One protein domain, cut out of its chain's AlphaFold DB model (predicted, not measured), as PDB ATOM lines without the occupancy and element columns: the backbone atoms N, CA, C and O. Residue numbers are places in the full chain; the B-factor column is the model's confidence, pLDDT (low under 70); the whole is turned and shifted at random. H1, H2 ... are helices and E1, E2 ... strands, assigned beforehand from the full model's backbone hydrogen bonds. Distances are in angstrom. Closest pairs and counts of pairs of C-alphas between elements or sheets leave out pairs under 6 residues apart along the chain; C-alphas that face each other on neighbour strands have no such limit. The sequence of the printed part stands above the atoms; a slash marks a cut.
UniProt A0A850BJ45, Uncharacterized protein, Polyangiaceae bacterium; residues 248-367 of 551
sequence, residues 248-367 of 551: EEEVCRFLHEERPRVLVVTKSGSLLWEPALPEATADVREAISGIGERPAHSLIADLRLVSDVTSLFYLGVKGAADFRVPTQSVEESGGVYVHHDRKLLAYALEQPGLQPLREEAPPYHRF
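What this domain is: This is residues 248 to 367 of the 551 residues of an uncharacterized protein of Polyangiaceae bacterium (UniProt A0A850BJ45). One long helix, H3, runs along a small twisted sheet of four short strands, over E4, and lies along the longest axis of the domain. H1 packs beside the first part of H3 and also on the short helix H2, which packs on the sheet near its edge strand E2; at the other end of H3, residues 314 to 320 stick out. The printed part has 120 residues with three named helices and four named strands, in the order H1 E1 E2 H2 H3 E3 E4; the mixed sheet has the order E2 E1 E4 E3. The class is mixed, helices and strands, with under half of the residues in named elements. The whole is compact, with a radius of gyration of the C-alphas of 14.0 A and spans of 40 by 30 by 26 A.

How they stand to each other: H1, residues 248 to 258, is not on the sheet, but only just, with 4 pairs of C-alphas within 10 A. E1, residues 263 to 265, and E2, residues 271 to 273, form an antiparallel hairpin, with N 272 and O 264 2.8 A apart. H2, residues 282 to 287, touches H1 at a steep tilt of 49 degrees, opposite ways; their closest C-alphas, of Glu 248 and Arg 285, are 5.9 A apart. H2 is on the sheet, and its closest C-alphas to E2 are those of Asp 283 and Leu 272, 5.4 A apart. H3, residues 293 to 316, touches H1 with residues 296 to 300 alone, at a shallow tilt of 19 degrees, the same way; the closest C-alphas, of Val 251 and Ile 300, are 6.3 A apart. E3, residues 336 to 339, and E4, residues 344 to 348, form the second antiparallel hairpin, with N 346 and O 337 2.8 A apart. E4 is parallel to E1, with N 263 and O 345 2.8 A apart. H3 is on the sheet at a height over the sheet of 10.2 A; it lies over E4 and runs along the strands, at 20 degrees to E4 on the local plane. E2, H2, H3 and E3 make a split strand-helix-strand unit, two strands running the same way with E1 and E4 between them, and its crossover is right-handed. In H1, H2 and H3 every O i to N i+4 pair is within hydrogen-bond range.

Where its parts are: H1 begins at C-alpha 248, (-8.076, -41.839, 43.383), and is 15.4 A long. H3 is 34.3 A long and ends at C-alpha 316, (-37.732, -36.847, 28.571). H2 measures 8.7 A, E1 6.3 A, E2 5.8 A and E3 9.2 A. E4, 12.7 A long, ends at C-alpha 348, (-16.861, -50.586, 32.477).

The domain as a whole: The two C-alphas farthest apart, of Gly 290 and Lys 318, are 42.4 A apart. The printed part has no cut. The link from H3 to E3, 19 residues, is long, and residues 349 to 367 hold no named element. The mean pLDDT of the printed part is 91.9; residues 326 to 330 are under 70.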
ATOM      1  N   GLU A 248      -7.190 -40.779  42.902       96.25
ATOM      2  CA  GLU A 248      -8.076 -41.839  43.383       96.25
ATOM      3  C   GLU A 248      -9.102 -41.315  44.399       96.25
ATOM      4  O   GLU A 248     -10.286 -41.652  44.328       96.25
ATOM      5  N   GLU A 249      -8.652 -40.477  45.341       96.62
ATOM      6  CA  GLU A 249      -9.530 -39.823  46.316       96.62
ATOM      7  C   GLU A 249     -10.522 -38.890  45.627       96.62
ATOM      8  O   GLU A 249     -11.679 -38.829  46.025       96.62
ATOM      9  N   GLU A 250     -10.099 -38.191  44.575       96.94
ATOM     10  CA  GLU A 250     -10.974 -37.290  43.833       96.94
ATOM     11  C   GLU A 250     -12.119 -38.031  43.136       96.94
ATOM     12  O   GLU A 250     -13.275 -37.619  43.268       96.94
ATOM     13  N   VAL A 251     -11.830 -39.156  42.473       98.06
ATOM     14  CA  VAL A 251     -12.863 -40.017  41.872       98.06
ATOM     15  C   VAL A 251     -13.794 -40.574  42.953       98.06
ATOM     16  O   VAL A 251     -15.015 -40.496  42.810       98.06
ATOM     17  N   CYS A 252     -13.249 -41.094  44.058       98.38
ATOM     18  CA  CYS A 252     -14.058 -41.634  45.156       98.38
ATOM     19  C   CYS A 252     -14.952 -40.561  45.794       98.38
ATOM     20  O   CYS A 252     -16.128 -40.812  46.059       98.38
ATOM     21  N   ARG A 253     -14.420 -39.353  46.004       98.25
ATOM     22  CA  ARG A 253     -15.164 -38.204  46.523       98.25
ATOM     23  C   ARG A 253     -16.288 -37.803  45.574       98.25
ATOM     24  O   ARG A 253     -17.407 -37.621  46.035       98.25
ATOM     25  N   PHE A 254     -16.023 -37.727  44.269       98.50
ATOM     26  CA  PHE A 254     -17.054 -37.460  43.262       98.50
ATOM     27  C   PHE A 254     -18.194 -38.487  43.327       98.50
ATOM     28  O   PHE A 254     -19.361 -38.103  43.399       98.50
ATOM     29  N   LEU A 255     -17.873 -39.785  43.370       98.56
ATOM     30  CA  LEU A 255     -18.877 -40.846  43.502       98.56
ATOM     31  C   LEU A 255     -19.704 -40.692  44.788       98.56
ATOM     32  O   LEU A 255     -20.931 -40.803  44.758       98.56
ATOM     33  N   HIS A 256     -19.046 -40.384  45.906       98.19
ATOM     34  CA  HIS A 256     -19.696 -40.209  47.201       98.19
ATOM     35  C   HIS A 256     -20.625 -38.981  47.259       98.19
ATOM     36  O   HIS A 256     -21.765 -39.075  47.735       98.19
ATOM     37  N   GLU A 257     -20.130 -37.832  46.793       98.06
ATOM     38  CA  GLU A 257     -20.788 -36.529  46.906       98.06
ATOM     39  C   GLU A 257     -21.855 -36.320  45.824       98.06
ATOM     40  O   GLU A 257     -22.978 -35.932  46.150       98.06
ATOM     41  N   GLU A 258     -21.541 -36.597  44.552       98.12
ATOM     42  CA  GLU A 258     -22.455 -36.347  43.425       98.12
ATOM     43  C   GLU A 258     -23.403 -37.516  43.142       98.12
ATOM     44  O   GLU A 258     -24.488 -37.299  42.604       98.12
ATOM     45  N   ARG A 259     -23.033 -38.745  43.533       97.81
ATOM     46  CA  ARG A 259     -23.848 -39.965  43.365       97.81
ATOM     47  C   ARG A 259     -24.403 -40.113  41.937       97.81
ATOM     48  O   ARG A 259     -25.624 -40.200  41.760       97.81
ATOM     49  N   PRO A 260     -23.530 -40.115  40.911       97.94
ATOM     50  CA  PRO A 260     -23.966 -40.166  39.520       97.94
ATOM     51  C   PRO A 260     -24.843 -41.399  39.255       97.94
ATOM     52  O   PRO A 260     -24.621 -42.473  39.814       97.94
ATOM     53  N   ARG A 261     -25.853 -41.260  38.385       96.44
ATOM     54  CA  ARG A 261     -26.819 -42.320  38.035       96.44
ATOM     55  C   ARG A 261     -26.226 -43.346  37.065       96.44
ATOM     56  O   ARG A 261     -26.704 -43.506  35.945       96.44
ATOM     57  N   VAL A 262     -25.171 -44.023  37.496       97.38
ATOM     58  CA  VAL A 262     -24.404 -44.996  36.713       97.38
ATOM     59  C   VAL A 262     -23.792 -46.025  37.660       97.38
ATOM     60  O   VAL A 262     -23.497 -45.709  38.808       97.38
ATOM     61  N   LEU A 263     -23.614 -47.257  37.205       97.88
ATOM     62  CA  LEU A 263     -22.849 -48.276  37.919       97.88
ATOM     63  C   LEU A 263     -21.414 -48.264  37.410       97.88
ATOM     64  O   LEU A 263     -21.193 -48.144  36.207       97.88
ATOM     65  N   VAL A 264     -20.445 -48.454  38.299       97.75
ATOM     66  CA  VAL A 264     -19.055 -48.691  37.893       97.75
ATOM     67  C   VAL A 264     -18.797 -50.186  37.976       97.75
ATOM     68  O   VAL A 264     -19.051 -50.796  39.016       97.75
ATOM     69  N   VAL A 265     -18.315 -50.781  36.886       96.00
ATOM     70  CA  VAL A 265     -18.071 -52.226  36.795       96.00
ATOM     71  C   VAL A 265     -16.664 -52.532  36.281       96.00
ATOM     72  O   VAL A 265     -16.018 -51.715  35.619       96.00
ATOM     73  N   THR A 266     -16.176 -53.733  36.577       91.94
ATOM     74  CA  THR A 266     -14.976 -54.288  35.940       91.94
ATOM     75  C   THR A 266     -15.261 -54.653  34.482       91.94
ATOM     76  O   THR A 266     -16.409 -54.734  34.046       91.94
ATOM     77  N   LYS A 267     -14.213 -54.996  33.727       83.88
ATOM     78  CA  LYS A 267     -14.348 -55.586  32.387       83.88
ATOM     79  C   LYS A 267     -15.214 -56.849  32.350       83.88
ATOM     80  O   LYS A 267     -15.885 -57.103  31.359       83.88
ATOM     81  N   SER A 268     -15.169 -57.658  33.410       84.75
ATOM     82  CA  SER A 268     -15.964 -58.885  33.527       84.75
ATOM     83  C   SER A 268     -17.411 -58.625  33.956       84.75
ATOM     84  O   SER A 268     -18.129 -59.584  34.226       84.75
ATOM     85  N   GLY A 269     -17.823 -57.357  34.075       86.94
ATOM     86  CA  GLY A 269     -19.158 -56.958  34.521       86.94
ATOM     87  C   GLY A 269     -19.355 -57.029  36.036       86.94
ATOM     88  O   GLY A 269     -20.475 -56.887  36.517       86.94
ATOM     89  N   SER A 270     -18.293 -57.251  36.818       92.38
ATOM     90  CA  SER A 270     -18.400 -57.293  38.279       92.38
ATOM     91  C   SER A 270     -18.618 -55.884  38.825       92.38
ATOM     92  O   SER A 270     -17.872 -54.968  38.485       92.38
ATOM     93  N   LEU A 271     -19.634 -55.711  39.669       95.81
ATOM     94  CA  LEU A 271     -19.968 -54.421  40.269       95.81
ATOM     95  C   LEU A 271     -18.849 -53.938  41.201       95.81
ATOM     96  O   LEU A 271     -18.447 -54.672  42.100       95.81
ATOM     97  N   LEU A 272     -18.387 -52.705  40.992       97.38
ATOM     98  CA  LEU A 272     -17.411 -52.016  41.844       97.38
ATOM     99  C   LEU A 272     -18.061 -50.917  42.690       97.38
ATOM    100  O   LEU A 272     -17.615 -50.652  43.801       97.38
ATOM    101  N   TRP A 273     -19.086 -50.244  42.157       98.38
ATOM    102  CA  TRP A 273     -19.810 -49.190  42.871       98.38
ATOM    103  C   TRP A 273     -21.213 -48.969  42.308       98.38
ATOM    104  O   TRP A 273     -21.434 -49.071  41.096       98.38
ATOM    105  N   GLU A 274     -22.149 -48.613  43.190       97.75
ATOM    106  CA  GLU A 274     -23.517 -48.232  42.842       97.75
ATOM    107  C   GLU A 274     -23.989 -46.992  43.627       97.75
ATOM    108  O   GLU A 274     -23.628 -46.821  44.795       97.75
ATOM    109  N   PRO A 275     -24.865 -46.149  43.047       97.25
ATOM    110  CA  PRO A 275     -25.298 -44.896  43.672       97.25
ATOM    111  C   PRO A 275     -26.146 -45.086  44.935       97.25
ATOM    112  O   PRO A 275     -26.313 -44.141  45.708       97.25
ATOM    113  N   ALA A 276     -26.695 -46.285  45.151       96.69
ATOM    114  CA  ALA A 276     -27.454 -46.620  46.352       96.69
ATOM    115  C   ALA A 276     -26.562 -46.795  47.598       96.69
ATOM    116  O   ALA A 276     -27.063 -46.647  48.711       96.69
ATOM    117  N   LEU A 277     -25.265 -47.074  47.410       96.75
ATOM    118  CA  LEU A 277     -24.262 -47.269  48.463       96.75
ATOM    119  C   LEU A 277     -23.049 -46.349  48.212       96.75
ATOM    120  O   LEU A 277     -21.943 -46.823  47.947       96.75
ATOM    121  N   PRO A 278     -23.236 -45.018  48.251       95.62
ATOM    122  CA  PRO A 278     -22.236 -44.051  47.798       95.62
ATOM    123  C   PRO A 278     -20.933 -44.066  48.611       95.62
ATOM    124  O   PRO A 278     -19.901 -43.633  48.114       95.62
ATOM    125  N   GLU A 279     -20.953 -44.551  49.852       96.81
ATOM    126  CA  GLU A 279     -19.777 -44.746  50.707       96.81
ATOM    127  C   GLU A 279     -18.936 -45.992  50.370       96.81
ATOM    128  O   GLU A 279     -17.793 -46.091  50.814       96.81
ATOM    129  N   ALA A 280     -19.460 -46.940  49.584       96.94
ATOM    130  CA  ALA A 280     -18.792 -48.200  49.256       96.94
ATOM    131  C   ALA A 280     -17.793 -48.044  48.091       96.94
ATOM    132  O   ALA A 280     -17.913 -48.687  47.056       96.94
ATOM    133  N   THR A 281     -16.795 -47.165  48.236       97.50
ATOM    134  CA  THR A 281     -15.826 -46.846  47.164       97.50
ATOM    135  C   THR A 281     -14.509 -47.627  47.257       97.50
ATOM    136  O   THR A 281     -13.558 -47.298  46.549       97.50
ATOM    137  N   ALA A 282     -14.400 -48.613  48.155       97.50
ATOM    138  CA  ALA A 282     -13.151 -49.349  48.383       97.50
ATOM    139  C   ALA A 282     -12.696 -50.118  47.132       97.50
ATOM    140  O   ALA A 282     -11.548 -49.971  46.714       97.50
ATOM    141  N   ASP A 283     -13.616 -50.840  46.489       97.69
ATOM    142  CA  ASP A 283     -13.316 -51.655  45.307       97.69
ATOM    143  C   ASP A 283     -12.977 -50.781  44.090       97.69
ATOM    144  O   ASP A 283     -12.058 -51.087  43.332       97.69
ATOM    145  N   VAL A 284     -13.654 -49.634  43.932       97.44
ATOM    146  CA  VAL A 284     -13.282 -48.637  42.910       97.44
ATOM    147  C   VAL A 284     -11.879 -48.113  43.160       97.44
ATOM    148  O   VAL A 284     -11.081 -48.081  42.228       97.44
ATOM    149  N   ARG A 285     -11.559 -47.725  44.401       97.50
ATOM    150  CA  ARG A 285     -10.233 -47.208  44.767       97.50
ATOM    151  C   ARG A 285      -9.130 -48.211  44.444       97.50
ATOM    152  O   ARG A 285      -8.081 -47.810  43.950       97.50
ATOM    153  N   GLU A 286      -9.360 -49.492  44.719       97.06
ATOM    154  CA  GLU A 286      -8.429 -50.560  44.352       97.06
ATOM    155  C   GLU A 286      -8.285 -50.675  42.829       97.06
ATOM    156  O   GLU A 286      -7.165 -50.680  42.321       97.06
ATOM    157  N   ALA A 287      -9.401 -50.683  42.094       96.50
ATOM    158  CA  ALA A 287      -9.411 -50.823  40.640       96.50
ATOM    159  C   ALA A 287      -8.733 -49.658  39.896       96.50
ATOM    160  O   ALA A 287      -8.147 -49.874  38.837       96.50
ATOM    161  N   ILE A 288      -8.793 -48.435  40.436       96.19
ATOM    162  CA  ILE A 288      -8.157 -47.240  39.849       96.19
ATOM    163  C   ILE A 288      -6.809 -46.893  40.494       96.19
ATOM    164  O   ILE A 288      -6.246 -45.833  40.219       96.19
ATOM    165  N   SER A 289      -6.282 -47.759  41.359       94.62
ATOM    166  CA  SER A 289      -4.999 -47.539  42.027       94.62
ATOM    167  C   SER A 289      -3.894 -47.268  41.004       94.62
ATOM    168  O   SER A 289      -3.690 -48.043  40.068       94.62
ATOM    169  N   GLY A 290      -3.170 -46.159  41.159       91.62
ATOM    170  CA  GLY A 290      -2.122 -45.779  40.209       91.62
ATOM    171  C   GLY A 290      -2.586 -44.876  39.057       91.62
ATOM    172  O   GLY A 290      -1.746 -44.462  38.258       91.62
ATOM    173  N   ILE A 291      -3.869 -44.493  38.986       95.12
ATOM    174  CA  ILE A 291      -4.394 -43.592  37.945       95.12
ATOM    175  C   ILE A 291      -3.721 -42.203  37.953       95.12
ATOM    176  O   ILE A 291      -3.359 -41.667  39.003       95.12
ATOM    177  N   GLY A 292      -3.517 -41.610  36.775       94.50
ATOM    178  CA  GLY A 292      -2.997 -40.240  36.642       94.50
ATOM    179  C   GLY A 292      -4.054 -39.156  36.867       94.50
ATOM    180  O   GLY A 292      -5.250 -39.443  36.866       94.50
ATOM    181  N   GLU A 293      -3.622 -37.893  36.971       93.81
ATOM    182  CA  GLU A 293      -4.520 -36.728  37.115       93.81
ATOM    183  C   GLU A 293      -5.476 -36.591  35.914       93.81
ATOM    184  O   GLU A 293      -6.692 -36.491  36.084       93.81
ATOM    185  N   ARG A 294      -4.951 -36.631  34.678       93.69
ATOM    186  CA  ARG A 294      -5.773 -36.458  33.463       93.69
ATOM    187  C   ARG A 294      -6.767 -37.608  33.250       93.69
ATOM    188  O   ARG A 294      -7.949 -37.305  33.061       93.69
ATOM    189  N   PRO A 295      -6.368 -38.894  33.344       95.31
ATOM    190  CA  PRO A 295      -7.318 -40.000  33.255       95.31
ATOM    191  C   PRO A 295      -8.393 -39.955  34.353       95.31
ATOM    192  O   PRO A 295      -9.560 -40.190  34.058       95.31
ATOM    193  N   ALA A 296      -8.056 -39.572  35.593       96.62
ATOM    194  CA  ALA A 296      -9.038 -39.453  36.677       96.62
ATOM    195  C   ALA A 296     -10.092 -38.365  36.411       96.62
ATOM    196  O   ALA A 296     -11.293 -38.634  36.496       96.62
ATOM    197  N   HIS A 297      -9.668 -37.160  36.015       96.31
ATOM    198  CA  HIS A 297     -10.600 -36.103  35.605       96.31
ATOM    199  C   HIS A 297     -11.448 -36.526  34.400       96.31
ATOM    200  O   HIS A 297     -12.644 -36.227  34.336       96.31
ATOM    201  N   SER A 298     -10.842 -37.237  33.446       96.31
ATOM    202  CA  SER A 298     -11.544 -37.751  32.276       96.31
ATOM    203  C   SER A 298     -12.614 -38.775  32.656       96.31
ATOM    204  O   SER A 298     -13.738 -38.670  32.168       96.31
ATOM    205  N   LEU A 299     -12.298 -39.708  33.557       97.44
ATOM    206  CA  LEU A 299     -13.234 -40.703  34.076       97.44
ATOM    207  C   LEU A 299     -14.421 -40.036  34.780       97.44
ATOM    208  O   LEU A 299     -15.566 -40.391  34.514       97.44
ATOM    209  N   ILE A 300     -14.179 -39.025  35.622       98.38
ATOM    210  CA  ILE A 300     -15.254 -38.248  36.264       98.38
ATOM    211  C   ILE A 300     -16.171 -37.612  35.213       98.38
ATOM    212  O   ILE A 300     -17.396 -37.688  35.330       98.38
ATOM    213  N   ALA A 301     -15.598 -37.002  34.173       98.25
ATOM    214  CA  ALA A 301     -16.374 -36.388  33.100       98.25
ATOM    215  C   ALA A 301     -17.218 -37.416  32.326       98.25
ATOM    216  O   ALA A 301     -18.363 -37.124  31.980       98.25
ATOM    217  N   ASP A 302     -16.690 -38.619  32.096       97.75
ATOM    218  CA  ASP A 302     -17.403 -39.697  31.407       97.75
ATOM    219  C   ASP A 302     -18.561 -40.241  32.259       97.75
ATOM    220  O   ASP A 302     -19.686 -40.367  31.773       97.75
ATOM    221  N   LEU A 303     -18.331 -40.476  33.556       98.38
ATOM    222  CA  LEU A 303     -19.372 -40.918  34.492       98.38
ATOM    223  C   LEU A 303     -20.477 -39.868  34.659       98.38
ATOM    224  O   LEU A 303     -21.663 -40.211  34.682       98.38
ATOM    225  N   ARG A 304     -20.107 -38.581  34.733       98.62
ATOM    226  CA  ARG A 304     -21.077 -37.480  34.782       98.62
ATOM    227  C   ARG A 304     -21.908 -37.434  33.501       98.62
ATOM    228  O   ARG A 304     -23.128 -37.368  33.588       98.62
ATOM    229  N   LEU A 305     -21.284 -37.582  32.332       98.44
ATOM    230  CA  LEU A 305     -21.993 -37.618  31.053       98.44
ATOM    231  C   LEU A 305     -23.025 -38.753  30.984       98.44
ATOM    232  O   LEU A 305     -24.163 -38.524  30.576       98.44
ATOM    233  N   VAL A 306     -22.662 -39.970  31.405       98.12
ATOM    234  CA  VAL A 306     -23.599 -41.108  31.433       98.12
ATOM    235  C   VAL A 306     -24.757 -40.846  32.405       98.12
ATOM    236  O   VAL A 306     -25.915 -41.144  32.092       98.12
ATOM    237  N   SER A 307     -24.473 -40.237  33.558       98.19
ATOM    238  CA  SER A 307     -25.492 -39.810  34.523       98.19
ATOM    239  C   SER A 307     -26.429 -38.736  33.955       98.19
ATOM    240  O   SER A 307     -27.647 -38.815  34.146       98.19
ATOM    241  N   ASP A 308     -25.894 -37.758  33.224       98.19
ATOM    242  CA  ASP A 308     -26.662 -36.679  32.597       98.19
ATOM    243  C   ASP A 308     -27.579 -37.222  31.499       98.19
ATOM    244  O   ASP A 308     -28.769 -36.907  31.473       98.19
ATOM    245  N   VAL A 309     -27.066 -38.112  30.642       98.06
ATOM    246  CA  VAL A 309     -27.853 -38.805  29.608       98.06
ATOM    247  C   VAL A 309     -28.962 -39.652  30.232       98.06
ATOM    248  O   VAL A 309     -30.108 -39.606  29.783       98.06
ATOM    249  N   THR A 310     -28.655 -40.375  31.309       96.81
ATOM    250  CA  THR A 310     -29.650 -41.153  32.058       96.81
ATOM    251  C   THR A 310     -30.729 -40.250  32.653       96.81
ATOM    252  O   THR A 310     -31.920 -40.543  32.565       96.81
ATOM    253  N   SER A 311     -30.340 -39.110  33.222       96.50
ATOM    254  CA  SER A 311     -31.282 -38.131  33.771       96.50
ATOM    255  C   SER A 311     -32.169 -37.529  32.681       96.50
ATOM    256  O   SER A 311     -33.384 -37.441  32.858       96.50
ATOM    257  N   LEU A 312     -31.584 -37.185  31.532       96.94
ATOM    258  CA  LEU A 312     -32.299 -36.699  30.358       96.94
ATOM    259  C   LEU A 312     -33.332 -37.713  29.859       96.94
ATOM    260  O   LEU A 312     -34.453 -37.321  29.547       96.94
ATOM    261  N   PHE A 313     -32.997 -39.004  29.834       96.81
ATOM    262  CA  PHE A 313     -33.939 -40.063  29.476       96.81
ATOM    263  C   PHE A 313     -35.147 -40.106  30.428       96.81
ATOM    264  O   PHE A 313     -36.290 -40.009  29.978       96.81
ATOM    265  N   TYR A 314     -34.914 -40.176  31.744       95.88
ATOM    266  CA  TYR A 314     -36.002 -40.235  32.731       95.88
ATOM    267  C   TYR A 314     -36.872 -38.972  32.765       95.88
ATOM    268  O   TYR A 314     -38.061 -39.058  33.073       95.88
ATOM    269  N   LEU A 315     -36.300 -37.803  32.466       96.06
ATOM    270  CA  LEU A 315     -37.053 -36.553  32.343       96.06
ATOM    271  C   LEU A 315     -37.831 -36.489  31.020       96.06
ATOM    272  O   LEU A 315     -38.983 -36.052  30.995       96.06
ATOM    273  N   GLY A 316     -37.207 -36.935  29.929       96.25
ATOM    274  CA  GLY A 316     -37.732 -36.847  28.571       96.25
ATOM    275  C   GLY A 316     -38.795 -37.891  28.236       96.25
ATOM    276  O   GLY A 316     -39.648 -37.617  27.396       96.25
ATOM    277  N   VAL A 317     -38.798 -39.058  28.890       97.25
ATOM    278  CA  VAL A 317     -39.701 -40.174  28.563       97.25
ATOM    279  C   VAL A 317     -40.669 -40.475  29.711       97.25
ATOM    280  O   VAL A 317     -40.291 -40.877  30.812       97.25
ATOM    281  N   LYS A 318     -41.969 -40.329  29.441       96.12
ATOM    282  CA  LYS A 318     -43.039 -40.560  30.419       96.12
ATOM    283  C   LYS A 318     -43.126 -42.032  30.806       96.12
ATOM    284  O   LYS A 318     -43.252 -42.908  29.946       96.12
ATOM    285  N   GLY A 319     -43.142 -42.278  32.115       93.56
ATOM    286  CA  GLY A 319     -43.235 -43.623  32.685       93.56
ATOM    287  C   GLY A 319     -41.947 -44.439  32.565       93.56
ATOM    288  O   GLY A 319     -41.990 -45.642  32.790       93.56
ATOM    289  N   ALA A 320     -40.806 -43.820  32.229       93.31
ATOM    290  CA  ALA A 320     -39.528 -44.521  32.071       93.31
ATOM    291  C   ALA A 320     -39.115 -45.339  33.312       93.31
ATOM    292  O   ALA A 320     -38.508 -46.398  33.182       93.31
ATOM    293  N   ALA A 321     -39.485 -44.893  34.518       90.12
ATOM    294  CA  ALA A 321     -39.226 -45.625  35.764       90.12
ATOM    295  C   ALA A 321     -39.923 -46.999  35.833       90.12
ATOM    296  O   ALA A 321     -39.441 -47.899  36.521       90.12
ATOM    297  N   ASP A 322     -41.025 -47.172  35.101       90.69
ATOM    298  CA  ASP A 322     -41.830 -48.395  35.104       90.69
ATOM    299  C   ASP A 322     -41.406 -49.385  34.010       90.69
ATOM    300  O   ASP A 322     -41.964 -50.485  33.915       90.69
ATOM    301  N   PHE A 323     -40.423 -49.026  33.174       90.19
ATOM    302  CA  PHE A 323     -39.964 -49.901  32.102       90.19
ATOM    303  C   PHE A 323     -39.342 -51.176  32.689       90.19
ATOM    304  O   PHE A 323     -38.695 -51.201  33.750       90.19
ATOM    305  N   ARG A 324     -39.603 -52.287  32.004       84.56
ATOM    306  CA  ARG A 324     -38.979 -53.572  32.311       84.56
ATOM    307  C   ARG A 324     -37.672 -53.640  31.540       84.56
ATOM    308  O   ARG A 324     -37.642 -53.218  30.395       84.56
ATOM    309  N   VAL A 325     -36.635 -54.171  32.178       79.50
ATOM    310  CA  VAL A 325     -35.396 -54.538  31.493       79.50
ATOM    311  C   VAL A 325     -35.500 -56.029  31.190       79.50
ATOM    312  O   VAL A 325     -35.541 -56.827  32.131       79.50
ATOM    313  N   PRO A 326     -35.662 -56.427  29.928       68.19
ATOM    314  CA  PRO A 326     -35.672 -57.831  29.567       68.19
ATOM    315  C   PRO A 326     -34.276 -58.426  29.678       68.19
ATOM    316  O   PRO A 326     -33.284 -57.857  29.241       68.19
ATOM    317  N   THR A 327     -34.218 -59.621  30.249       62.97
ATOM    318  CA  THR A 327     -32.972 -60.356  30.486       62.97
ATOM    319  C   THR A 327     -32.460 -61.109  29.255       62.97
ATOM    320  O   THR A 327     -31.382 -61.685  29.317       62.97
ATOM    321  N   GLN A 328     -33.231 -61.160  28.161       54.47
ATOM    322  CA  GLN A 328     -32.912 -61.957  26.965       54.47
ATOM    323  C   GLN A 328     -32.523 -61.123  25.734       54.47
ATOM    324  O   GLN A 328     -31.925 -61.685  24.822       54.47
ATOM    325  N   SER A 329     -32.856 -59.828  25.691       55.19
ATOM    326  CA  SER A 329     -32.626 -58.943  24.533       55.19
ATOM    327  C   SER A 329     -31.588 -57.842  24.781       55.19
ATOM    328  O   SER A 329     -31.141 -57.220  23.824       55.19
ATOM    329  N   VAL A 330     -31.167 -57.614  26.031       60.72
ATOM    330  CA  VAL A 330     -30.147 -56.610  26.373       60.72
ATOM    331  C   VAL A 330     -28.798 -57.293  26.585       60.72
ATOM    332  O   VAL A 330     -28.637 -58.090  27.510       60.72
ATOM    333  N   GLU A 331     -27.822 -56.980  25.735       70.31
ATOM    334  CA  GLU A 331     -26.447 -57.448  25.908       70.31
ATOM    335  C   GLU A 331     -25.694 -56.594  26.938       70.31
ATOM    336  O   GLU A 331     -25.554 -55.383  26.783       70.31
ATOM    337  N   GLU A 332     -25.120 -57.232  27.961       78.25
ATOM    338  CA  GLU A 332     -24.244 -56.574  28.939       78.25
ATOM    339  C   GLU A 332     -22.802 -56.469  28.417       78.25
ATOM    340  O   GLU A 332     -21.867 -57.075  28.943       78.25
ATOM    341  N   SER A 333     -22.633 -55.746  27.307       74.62
ATOM    342  CA  SER A 333     -21.374 -55.647  26.562       74.62
ATOM    343  C   SER A 333     -21.119 -54.226  26.024       74.62
ATOM    344  O   SER A 333     -21.896 -53.298  26.236       74.62
ATOM    345  N   GLY A 334     -19.983 -54.011  25.348       72.62
ATOM    346  CA  GLY A 334     -19.724 -52.751  24.632       72.62
ATOM    347  C   GLY A 334     -19.334 -51.555  25.510       72.62
ATOM    348  O   GLY A 334     -19.387 -50.420  25.048       72.62
ATOM    349  N   GLY A 335     -18.937 -51.795  26.763       84.44
ATOM    350  CA  GLY A 335     -18.358 -50.789  27.659       84.44
ATOM    351  C   GLY A 335     -19.370 -49.872  28.361       84.44
ATOM    352  O   GLY A 335     -19.147 -49.510  29.519       84.44
ATOM    353  N   VAL A 336     -20.507 -49.578  27.723       92.06
ATOM    354  CA  VAL A 336     -21.708 -49.023  28.369       92.06
ATOM    355  C   VAL A 336     -22.953 -49.770  27.907       92.06
ATOM    356  O   VAL A 336     -23.182 -49.895  26.701       92.06
ATOM    357  N   TYR A 337     -23.742 -50.239  28.875       93.00
ATOM    358  CA  TYR A 337     -24.931 -51.076  28.675       93.00
ATOM    359  C   TYR A 337     -25.938 -50.910  29.821       93.00
ATOM    360  O   TYR A 337     -25.568 -50.485  30.917       93.00
ATOM    361  N   VAL A 338     -27.210 -51.262  29.601       91.62
ATOM    362  CA  VAL A 338     -28.205 -51.348  30.689       91.62
ATOM    363  C   VAL A 338     -27.958 -52.610  31.517       91.62
ATOM    364  O   VAL A 338     -28.056 -53.722  31.012       91.62
ATOM    365  N   HIS A 339     -27.712 -52.447  32.817       90.75
ATOM    366  CA  HIS A 339     -27.592 -53.560  33.752       90.75
ATOM    367  C   HIS A 339     -28.974 -54.110  34.126       90.75
ATOM    368  O   HIS A 339     -29.812 -53.385  34.680       90.75
ATOM    369  N   HIS A 340     -29.193 -55.411  33.911       84.69
ATOM    370  CA  HIS A 340     -30.513 -56.046  34.034       84.69
ATOM    371  C   HIS A 340     -31.144 -55.912  35.429       84.69
ATOM    372  O   HIS A 340     -32.274 -55.438  35.564       84.69
ATOM    373  N   ASP A 341     -30.401 -56.271  36.479       83.94
ATOM    374  CA  ASP A 341     -30.918 -56.275  37.853       83.94
ATOM    375  C   ASP A 341     -31.145 -54.878  38.432       83.94
ATOM    376  O   ASP A 341     -32.112 -54.632  39.154       83.94
ATOM    377  N   ARG A 342     -30.213 -53.961  38.166       86.44
ATOM    378  CA  ARG A 342     -30.176 -52.639  38.802       86.44
ATOM    379  C   ARG A 342     -30.942 -51.577  38.023       86.44
ATOM    380  O   ARG A 342     -31.245 -50.533  38.595       86.44
ATOM    381  N   LYS A 343     -31.274 -51.841  36.753       86.88
ATOM    382  CA  LYS A 343     -31.961 -50.902  35.852       86.88
ATOM    383  C   LYS A 343     -31.254 -49.547  35.765       86.88
ATOM    384  O   LYS A 343     -31.886 -48.494  35.810       86.88
ATOM    385  N   LEU A 344     -29.932 -49.587  35.675       92.06
ATOM    386  CA  LEU A 344     -29.057 -48.435  35.478       92.06
ATOM    387  C   LEU A 344     -28.070 -48.766  34.367       92.06
ATOM    388  O   LEU A 344     -27.819 -49.940  34.097       92.06
ATOM    389  N   LEU A 345     -27.481 -47.741  33.757       95.50
ATOM    390  CA  LEU A 345     -26.342 -47.967  32.881       95.50
ATOM    391  C   LEU A 345     -25.128 -48.380  33.712       95.50
ATOM    392  O   LEU A 345     -24.827 -47.751  34.726       95.50
ATOM    393  N   ALA A 346     -24.432 -49.418  33.268       96.06
ATOM    394  CA  ALA A 346     -23.109 -49.776  33.745       96.06
ATOM    395  C   ALA A 346     -22.042 -49.146  32.849       96.06
ATOM    396  O   ALA A 346     -22.175 -49.148  31.628       96.06
ATOM    397  N   TYR A 347     -20.987 -48.621  33.465       96.75
ATOM    398  CA  TYR A 347     -19.777 -48.137  32.813       96.75
ATOM    399  C   TYR A 347     -18.608 -49.036  33.219       96.75
ATOM    400  O   TYR A 347     -18.231 -49.094  34.394       96.75
ATOM    401  N   ALA A 348     -18.032 -49.747  32.251       94.56
ATOM    402  CA  ALA A 348     -16.861 -50.586  32.477       94.56
ATOM    403  C   ALA A 348     -15.578 -49.741  32.545       94.56
ATOM    404  O   ALA A 348     -15.320 -48.920  31.668       94.56
ATOM    405  N   LEU A 349     -14.723 -49.963  33.546       92.44
ATOM    406  CA  LEU A 349     -13.439 -49.244  33.647       92.44
ATOM    407  C   LEU A 349     -12.439 -49.595  32.529       92.44
ATOM    408  O   LEU A 349     -11.465 -48.875  32.323       92.44
ATOM    409  N   GLU A 350     -12.691 -50.671  31.783       86.00
ATOM    410  CA  GLU A 350     -12.018 -50.977  30.523       86.00
ATOM    411  C   GLU A 350     -13.031 -50.912  29.380       86.00
ATOM    412  O   GLU A 350     -14.005 -51.665  29.354       86.00
ATOM    413  N   GLN A 351     -12.773 -50.033  28.417       82.44
ATOM    414  CA  GLN A 351     -13.631 -49.811  27.259       82.44
ATOM    415  C   GLN A 351     -12.975 -50.433  26.014       82.44
ATOM    416  O   GLN A 351     -11.750 -50.410  25.882       82.44
ATOM    417  N   PRO A 352     -13.736 -50.994  25.061       74.75
ATOM    418  CA  PRO A 352     -13.167 -51.378  23.773       74.75
ATOM    419  C   PRO A 352     -12.500 -50.171  23.092       74.75
ATOM    420  O   PRO A 352     -13.135 -49.142  22.882       74.75
ATOM    421  N   GLY A 353     -11.207 -50.281  22.771       76.50
ATOM    422  CA  GLY A 353     -10.464 -49.233  22.057       76.50
ATOM    423  C   GLY A 353     -10.061 -47.998  22.878       76.50
ATOM    424  O   GLY A 353      -9.472 -47.087  22.306       76.50
ATOM    425  N   LEU A 354     -10.324 -47.966  24.190       85.06
ATOM    426  CA  LEU A 354      -9.888 -46.906  25.107       85.06
ATOM    427  C   LEU A 354      -9.381 -47.529  26.412       85.06
ATOM    428  O   LEU A 354      -9.950 -48.503  26.901       85.06
ATOM    429  N   GLN A 355      -8.340 -46.952  27.015       88.56
ATOM    430  CA  GLN A 355      -7.865 -47.342  28.346       88.56
ATOM    431  C   GLN A 355      -8.146 -46.215  29.359       88.56
ATOM    432  O   GLN A 355      -7.225 -45.459  29.670       88.56
ATOM    433  N   PRO A 356      -9.372 -46.094  29.926       89.81
ATOM    434  CA  PRO A 356      -9.763 -44.960  30.782       89.81
ATOM    435  C   PRO A 356      -8.865 -44.724  32.004       89.81
ATOM    436  O   PRO A 356      -8.844 -43.633  32.562       89.81
ATOM    437  N   LEU A 357      -8.123 -45.747  32.439       93.06
ATOM    438  CA  LEU A 357      -7.186 -45.660  33.565       93.06
ATOM    439  C   LEU A 357      -5.781 -45.170  33.164       93.06
ATOM    440  O   LEU A 357      -4.952 -44.887  34.031       93.06
ATOM    441  N   ARG A 358      -5.474 -45.104  31.863       92.69
ATOM    442  CA  ARG A 358      -4.143 -44.749  31.339       92.69
ATOM    443  C   ARG A 358      -4.120 -43.452  30.542       92.69
ATOM    444  O   ARG A 358      -3.049 -42.870  30.416       92.69
ATOM    445  N   GLU A 359      -5.260 -42.991  30.046       92.69
ATOM    446  CA  GLU A 359      -5.348 -41.800  29.200       92.69
ATOM    447  C   GLU A 359      -6.675 -41.062  29.362       92.69
ATOM    448  O   GLU A 359      -7.678 -41.636  29.793       92.69
ATOM    449  N   GLU A 360      -6.682 -39.782  28.995       92.81
ATOM    450  CA  GLU A 360      -7.928 -39.057  28.785       92.81
ATOM    451  C   GLU A 360      -8.709 -39.560  27.559       92.81
ATOM    452  O   GLU A 360      -8.158 -40.111  26.604       92.81
ATOM    453  N   ALA A 361     -10.021 -39.338  27.575       92.19
ATOM    454  CA  ALA A 361     -10.906 -39.680  26.475       92.19
ATOM    455  C   ALA A 361     -10.489 -38.935  25.188       92.19
ATOM    456  O   ALA A 361     -10.448 -37.698  25.198       92.19
ATOM    457  N   PRO A 362     -10.240 -39.644  24.068       91.50
ATOM    458  CA  PRO A 362      -9.807 -39.017  22.828       91.50
ATOM    459  C   PRO A 362     -10.929 -38.177  22.195       91.50
ATOM    460  O   PRO A 362     -12.109 -38.307  22.557       91.50
ATOM    461  N   PRO A 363     -10.604 -37.326  21.203       91.81
ATOM    462  CA  PRO A 363     -11.598 -36.567  20.451       91.81
ATOM    463  C   PRO A 363     -12.745 -37.454  19.953       91.81
ATOM    464  O   PRO A 363     -12.524 -38.580  19.513       91.81
ATOM    465  N   TYR A 364     -13.971 -36.929  20.002       93.12
ATOM    466  CA  TYR A 364     -15.219 -37.625  19.645       93.12
ATOM    467  C   TYR A 364     -15.643 -38.782  20.570       93.12
ATOM    468  O   TYR A 364     -16.798 -39.200  20.481       93.12
ATOM    469  N   HIS A 365     -14.811 -39.241  21.517       93.06
ATOM    470  CA  HIS A 365     -15.190 -40.323  22.438       93.06
ATOM    471  C   HIS A 365     -16.469 -39.998  23.214       93.06
ATOM    472  O   HIS A 365     -17.406 -40.786  23.222       93.06
ATOM    473  N   ARG A 366     -16.562 -38.801  23.803       94.88
ATOM    474  CA  ARG A 366     -17.747 -38.398  24.578       94.88
ATOM    475  C   ARG A 366     -19.010 -38.252  23.728       94.88
ATOM    476  O   ARG A 366     -20.106 -38.475  24.226       94.88
ATOM    477  N   PHE A 367     -18.878 -37.935  22.441       96.31
ATOM    478  CA  PHE A 367     -20.017 -37.962  21.519       96.31
ATOM    479  C   PHE A 367     -20.518 -39.393  21.305       96.31
ATOM    480  O   PHE A 367     -21.719 -39.635  21.422       96.31
TER     481      PHE A 367